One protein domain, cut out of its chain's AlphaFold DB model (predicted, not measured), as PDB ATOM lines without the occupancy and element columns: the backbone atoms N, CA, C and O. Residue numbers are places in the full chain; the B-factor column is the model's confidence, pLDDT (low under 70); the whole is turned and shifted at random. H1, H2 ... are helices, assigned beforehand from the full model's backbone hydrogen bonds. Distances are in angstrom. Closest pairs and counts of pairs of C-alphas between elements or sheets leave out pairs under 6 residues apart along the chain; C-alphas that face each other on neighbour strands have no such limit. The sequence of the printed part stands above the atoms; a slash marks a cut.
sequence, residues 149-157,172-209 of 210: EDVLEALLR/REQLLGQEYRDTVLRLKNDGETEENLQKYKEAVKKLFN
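AT A GLANCE: This is residues 149 to 157 and 172 to 209 of the 210 residues of the protein "MRP-S28 domain-containing protein" of Sinocyclocheilus anshuiensis (UniProt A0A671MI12). Two helices, H3 and H4, fold back on each other side by side as a helical hairpin that makes the body, while a shorter helix, H1, is set crosswise on the side of H3 away from H4, without touching it. The very short H2 lies at the open end of the hairpin, and residues 189 to 194, at its closed end, stand free. The printed part has 47 residues with four named helices, in the order H1, H2, H3, H4, and no named strand; the class is all helix. The whole is compact, with a radius of gyration of the C-alphas of 10.7 A, and it is rounded, spanning 27 by 25 by 16 A along its three main axes.

HOW THE PARTS SIT: H1, residues 149 to 157, and H3, residues 178 to 189, are near each other, with 6 pairs of C-alphas within 10 A but no pair within 8 A. H1 touches no helix. It is apart from H2, residues 172 to 175, and from H4, residues 194 to 208. H2 and H3 are apart too, although a tight link of 2 residues joins them. H2 and H4 are close but not clearly touching, with 1 pair of C-alphas within 8 A; these closest C-alphas, of Leu 175 and Leu 207, are 7.9 A apart. H3 and H4 touch, with 14 pairs of C-alphas within 8 A; the closest C-alphas, of Tyr 180 and Ala 203, are 5.3 A apart. They form a hairpin and run opposite ways at a shallow tilt of 32 degrees, only just short of steep. In H1, H3 and H4 every O i to N i+4 pair is within hydrogen-bond range; H2 is too short for such a pair, and its 1 pair of O i to N i+3 is within range.

IN THESE COORDINATES: H1 begins at C-alpha 149, at (435.324, 274.320, 377.911), and is 12.4 A long from first to last C-alpha. H2 has four residues. H3 begins at C-alpha 178, at (437.919, 285.034, 384.932), and is 16.5 A long. H4 has 15 residues, the most of the four helices, and is 21.2 A long; it ends at C-alpha 208, at (445.909, 293.022, 376.032).

THE WHOLE: The C-alphas farthest apart, of Arg 172 and Glu 194, are 27.6 A apart. Residues 158 to 171 are not printed, and C-alphas 157 and 172 are 15.4 A apart across this cut. The links from H2 to H3 and from H3 to H4 are tight. The mean pLDDT of the printed part is 77.6, and it is under 70 at residues 150 to 151, 153 to 154, 156 to 157 and 172 to 177.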
ATOM      1  N   GLU A 149     434.453 275.351 378.464       71.31
ATOM      2  CA  GLU A 149     435.324 274.320 377.911       71.31
ATOM      3  C   GLU A 149     435.042 274.102 376.413       71.31
ATOM      4  O   GLU A 149     435.974 274.088 375.605       71.31
ATOM      5  N   ASP A 150     433.767 274.080 376.017       64.88
ATOM      6  CA  ASP A 150     433.348 273.938 374.617       64.88
ATOM      7  C   ASP A 150     433.686 275.175 373.777       64.88
ATOM      8  O   ASP A 150     434.144 275.084 372.630       64.88
ATOM      9  N   VAL A 151     433.480 276.365 374.351       69.94
ATOM     10  CA  VAL A 151     433.833 277.635 373.702       69.94
ATOM     11  C   VAL A 151     435.344 277.725 373.503       69.94
ATOM     12  O   VAL A 151     435.804 278.154 372.440       69.94
ATOM     13  N   LEU A 152     436.126 277.302 374.495       73.12
ATOM     14  CA  LEU A 152     437.580 277.279 374.428       73.12
ATOM     15  C   LEU A 152     438.062 276.347 373.313       73.12
ATOM     16  O   LEU A 152     438.903 276.752 372.506       73.12
ATOM     17  N   GLU A 153     437.498 275.145 373.209       65.12
ATOM     18  CA  GLU A 153     437.833 274.197 372.145       65.12
ATOM     19  C   GLU A 153     437.496 274.761 370.752       65.12
ATOM     20  O   GLU A 153     438.326 274.720 369.834       65.12
ATOM     21  N   ALA A 154     436.325 275.386 370.595       69.69
ATOM     22  CA  ALA A 154     435.934 276.048 369.351       69.69
ATOM     23  C   ALA A 154     436.889 277.196 368.969       69.69
ATOM     24  O   ALA A 154     437.290 277.321 367.806       69.69
ATOM     25  N   LEU A 155     437.307 278.012 369.942       70.81
ATOM     26  CA  LEU A 155     438.280 279.091 369.743       70.81
ATOM     27  C   LEU A 155     439.668 278.556 369.360       70.81
ATOM     28  O   LEU A 155     440.337 279.135 368.499       70.81
ATOM     29  N   LEU A 156     440.103 277.446 369.962       69.19
ATOM     30  CA  LEU A 156     441.358 276.777 369.612       69.19
ATOM     31  C   LEU A 156     441.311 276.205 368.191       69.19
ATOM     32  O   LEU A 156     442.284 276.347 367.447       69.19
ATOM     33  N   ARG A 157     440.170 275.644 367.782       66.00
ATOM     34  CA  ARG A 157     439.959 275.078 366.443       66.00
ATOM     35  C   ARG A 157     439.941 276.128 365.331       66.00
ATOM     36  O   ARG A 157     440.380 275.841 364.220       66.00
ATOM     37  N   ARG A 172     448.076 280.048 379.677       45.81
ATOM     38  CA  ARG A 172     447.021 280.732 378.919       45.81
ATOM     39  C   ARG A 172     445.673 280.708 379.635       45.81
ATOM     40  O   ARG A 172     444.968 281.713 379.619       45.81
ATOM     41  N   GLU A 173     445.345 279.608 380.309       49.88
ATOM     42  CA  GLU A 173     444.147 279.517 381.150       49.88
ATOM     43  C   GLU A 173     444.215 280.466 382.351       49.88
ATOM     44  O   GLU A 173     443.209 281.098 382.680       49.88
ATOM     45  N   GLN A 174     445.394 280.621 382.960       50.47
ATOM     46  CA  GLN A 174     445.620 281.586 384.039       50.47
ATOM     47  C   GLN A 174     445.641 283.040 383.540       50.47
ATOM     48  O   GLN A 174     445.146 283.924 384.237       50.47
ATOM     49  N   LEU A 175     446.158 283.295 382.331       51.06
ATOM     50  CA  LEU A 175     446.238 284.639 381.741       51.06
ATOM     51  C   LEU A 175     444.907 285.152 381.188       51.06
ATOM     52  O   LEU A 175     444.690 286.359 381.193       51.06
ATOM     53  N   LEU A 176     444.018 284.270 380.717       59.25
ATOM     54  CA  LEU A 176     442.766 284.691 380.082       59.25
ATOM     55  C   LEU A 176     441.795 285.402 381.035       59.25
ATOM     56  O   LEU A 176     440.883 286.037 380.540       59.25
ATOM     57  N   GLY A 177     442.019 285.393 382.355       68.94
ATOM     58  CA  GLY A 177     441.237 286.161 383.330       68.94
ATOM     59  C   GLY A 177     439.788 285.675 383.470       68.94
ATOM     60  O   GLY A 177     439.074 285.510 382.486       68.94
ATOM     61  N   GLN A 178     439.313 285.460 384.702       74.12
ATOM     62  CA  GLN A 178     437.919 285.034 384.932       74.12
ATOM     63  C   GLN A 178     436.905 285.985 384.275       74.12
ATOM     64  O   GLN A 178     435.958 285.536 383.640       74.12
ATOM     65  N   GLU A 179     437.174 287.292 384.315       78.25
ATOM     66  CA  GLU A 179     436.302 288.312 383.725       78.25
ATOM     67  C   GLU A 179     436.064 288.115 382.218       78.25
ATOM     68  O   GLU A 179     434.937 288.274 381.754       78.25
ATOM     69  N   TYR A 180     437.085 287.732 381.442       84.25
ATOM     70  CA  TYR A 180     436.914 287.485 380.008       84.25
ATOM     71  C   TYR A 180     436.032 286.265 379.759       84.25
ATOM     72  O   TYR A 180     435.100 286.346 378.957       84.25
ATOM     73  N   ARG A 181     436.281 285.172 380.490       83.50
ATOM     74  CA  ARG A 181     435.485 283.938 380.399       83.50
ATOM     75  C   ARG A 181     434.006 284.239 380.638       83.50
ATOM     76  O   ARG A 181     433.168 283.933 379.792       83.50
ATOM     77  N   ASP A 182     433.712 284.957 381.720       85.19
ATOM     78  CA  ASP A 182     432.347 285.319 382.101       85.19
ATOM     79  C   ASP A 182     431.678 286.247 381.078       85.19
ATOM     80  O   ASP A 182     430.463 286.197 380.888       85.19
ATOM     81  N   THR A 183     432.433 287.147 380.435       87.44
ATOM     82  CA  THR A 183     431.876 288.018 379.381       87.44
ATOM     83  C   THR A 183     431.574 287.261 378.093       87.44
ATOM     84  O   THR A 183     430.542 287.518 377.477       87.44
ATOM     85  N   VAL A 184     432.426 286.312 377.696       86.25
ATOM     86  CA  VAL A 184     432.218 285.504 376.487       86.25
ATOM     87  C   VAL A 184     431.041 284.549 376.662       86.25
ATOM     88  O   VAL A 184     430.222 284.437 375.751       86.25
ATOM     89  N   LEU A 185     430.919 283.910 377.829       84.62
ATOM     90  CA  LEU A 185     429.777 283.050 378.144       84.62
ATOM     91  C   LEU A 185     428.460 283.823 378.100       84.62
ATOM     92  O   LEU A 185     427.533 283.411 377.409       84.62
ATOM     93  N   ARG A 186     428.401 284.994 378.748       84.38
ATOM     94  CA  ARG A 186     427.221 285.872 378.689       84.38
ATOM     95  C   ARG A 186     426.885 286.300 377.266       84.38
ATOM     96  O   ARG A 186     425.723 286.291 376.888       84.38
ATOM     97  N   LEU A 187     427.885 286.622 376.446       86.56
ATOM     98  CA  LEU A 187     427.655 286.988 375.047       86.56
ATOM     99  C   LEU A 187     427.052 285.829 374.234       86.56
ATOM    100  O   LEU A 187     426.220 286.063 373.359       86.56
ATOM    101  N   LYS A 188     427.471 284.588 374.507       82.06
ATOM    102  CA  LYS A 188     426.991 283.394 373.796       82.06
ATOM    103  C   LYS A 188     425.630 282.897 374.278       82.06
ATOM    104  O   LYS A 188     424.853 282.455 373.437       82.06
ATOM    105  N   ASN A 189     425.342 283.017 375.573       83.38
ATOM    106  CA  ASN A 189     424.102 282.526 376.179       83.38
ATOM    107  C   ASN A 189     422.988 283.582 376.153       83.38
ATOM    108  O   ASN A 189     421.880 283.298 375.709       83.38
ATOM    109  N   ASP A 190     423.295 284.820 376.550       82.19
ATOM    110  CA  ASP A 190     422.308 285.906 376.667       82.19
ATOM    111  C   ASP A 190     422.191 286.746 375.379       82.19
ATOM    112  O   ASP A 190     421.294 287.580 375.243       82.19
ATOM    113  N   GLY A 191     423.104 286.536 374.426       75.62
ATOM    114  CA  GLY A 191     423.113 287.175 373.113       75.62
ATOM    115  C   GLY A 191     423.894 288.492 373.019       75.62
ATOM    116  O   GLY A 191     424.391 289.068 373.996       75.62
ATOM    117  N   GLU A 192     424.002 288.979 371.780       86.31
ATOM    118  CA  GLU A 192     424.758 290.175 371.396       86.31
ATOM    119  C   GLU A 192     423.959 291.458 371.672       86.31
ATOM    120  O   GLU A 192     423.368 292.067 370.781       86.31
ATOM    121  N   THR A 193     423.926 291.873 372.937       90.19
ATOM    122  CA  THR A 193     423.412 293.189 373.340       90.19
ATOM    123  C   THR A 193     424.537 294.227 373.393       90.19
ATOM    124  O   THR A 193     425.702 293.884 373.598       90.19
ATOM    125  N   GLU A 194     424.199 295.513 373.250       87.38
ATOM    126  CA  GLU A 194     425.171 296.622 373.309       87.38
ATOM    127  C   GLU A 194     425.961 296.626 374.632       87.38
ATOM    128  O   GLU A 194     427.174 296.830 374.657       87.38
ATOM    129  N   GLU A 195     425.284 296.320 375.740       88.00
ATOM    130  CA  GLU A 195     425.904 296.222 377.060       88.00
ATOM    131  C   GLU A 195     426.909 295.058 377.136       88.00
ATOM    132  O   GLU A 195     428.019 295.223 377.650       88.00
ATOM    133  N   ASN A 196     426.552 293.892 376.587       88.06
ATOM    134  CA  ASN A 196     427.423 292.716 376.573       88.06
ATOM    135  C   ASN A 196     428.650 292.932 375.674       88.06
ATOM    136  O   ASN A 196     429.766 292.580 376.062       88.06
ATOM    137  N   LEU A 197     428.469 293.568 374.512       88.19
ATOM    138  CA  LEU A 197     429.557 293.925 373.598       88.19
ATOM    139  C   LEU A 197     430.539 294.913 374.234       88.19
ATOM    140  O   LEU A 197     431.756 294.751 374.102       88.19
ATOM    141  N   GLN A 198     430.030 295.906 374.963       89.19
ATOM    142  CA  GLN A 198     430.866 296.881 375.653       89.19
ATOM    143  C   GLN A 198     431.668 296.232 376.794       89.19
ATOM    144  O   GLN A 198     432.876 296.460 376.893       89.19
ATOM    145  N   LYS A 199     431.048 295.347 377.586       87.19
ATOM    146  CA  LYS A 199     431.741 294.570 378.634       87.19
ATOM    147  C   LYS A 199     432.812 293.644 378.057       87.19
ATOM    148  O   LYS A 199     433.919 293.584 378.585       87.19
ATOM    149  N   TYR A 200     432.518 292.966 376.947       89.12
ATOM    150  CA  TYR A 200     433.498 292.140 376.237       89.12
ATOM    151  C   TYR A 200     434.685 292.978 375.738       89.12
ATOM    152  O   TYR A 200     435.843 292.614 375.941       89.12
ATOM    153  N   LYS A 201     434.417 294.145 375.141       88.75
ATOM    154  CA  LYS A 201     435.448 295.081 374.670       88.75
ATOM    155  C   LYS A 201     436.361 295.551 375.801       88.75
ATOM    156  O   LYS A 201     437.574 295.631 375.609       88.75
ATOM    157  N   GLU A 202     435.801 295.865 376.964       88.19
ATOM    158  CA  GLU A 202     436.566 296.267 378.149       88.19
ATOM    159  C   GLU A 202     437.416 295.116 378.698       88.19
ATOM    160  O   GLU A 202     438.603 295.315 378.968       88.19
ATOM    161  N   ALA A 203     436.864 293.900 378.759       86.88
ATOM    162  CA  ALA A 203     437.606 292.705 379.161       86.88
ATOM    163  C   ALA A 203     438.779 292.395 378.210       86.88
ATOM    164  O   ALA A 203     439.882 292.093 378.662       86.88
ATOM    165  N   VAL A 204     438.583 292.539 376.893       85.81
ATOM    166  CA  VAL A 204     439.642 292.349 375.883       85.81
ATOM    167  C   VAL A 204     440.734 293.412 376.004       85.81
ATOM    168  O   VAL A 204     441.917 293.085 375.965       85.81
ATOM    169  N   LYS A 205     440.367 294.683 376.184       85.31
ATOM    170  CA  LYS A 205     441.341 295.763 376.406       85.31
ATOM    171  C   LYS A 205     442.201 295.512 377.639       85.31
ATOM    172  O   LYS A 205     443.421 295.643 377.580       85.31
ATOM    173  N   LYS A 206     441.565 295.071 378.726       83.62
ATOM    174  CA  LYS A 206     442.238 294.700 379.971       83.62
ATOM    175  C   LYS A 206     443.188 293.514 379.782       83.62
ATOM    176  O   LYS A 206     444.272 293.530 380.349       83.62
ATOM    177  N   LEU A 207     442.812 292.532 378.961       80.19
ATOM    178  CA  LEU A 207     443.639 291.365 378.632       80.19
ATOM    179  C   LEU A 207     444.900 291.698 377.835       80.19
ATOM    180  O   LEU A 207     445.942 291.085 378.045       80.19
ATOM    181  N   PHE A 208     444.792 292.630 376.890       77.56
ATOM    182  CA  PHE A 208     445.909 293.022 376.032       77.56
ATOM    183  C   PHE A 208     446.646 294.276 376.528       77.56
ATOM    184  O   PHE A 208     447.567 294.736 375.854       77.56
ATOM    185  N   ASN A 209     446.268 294.818 377.692       76.00
ATOM    186  CA  ASN A 209     446.788 296.065 378.261       76.00
ATOM    187  C   ASN A 209     446.739 297.255 377.269       76.00
ATOM    188  O   ASN A 209     447.695 298.029 377.195       76.00
TER     189      ASN A 209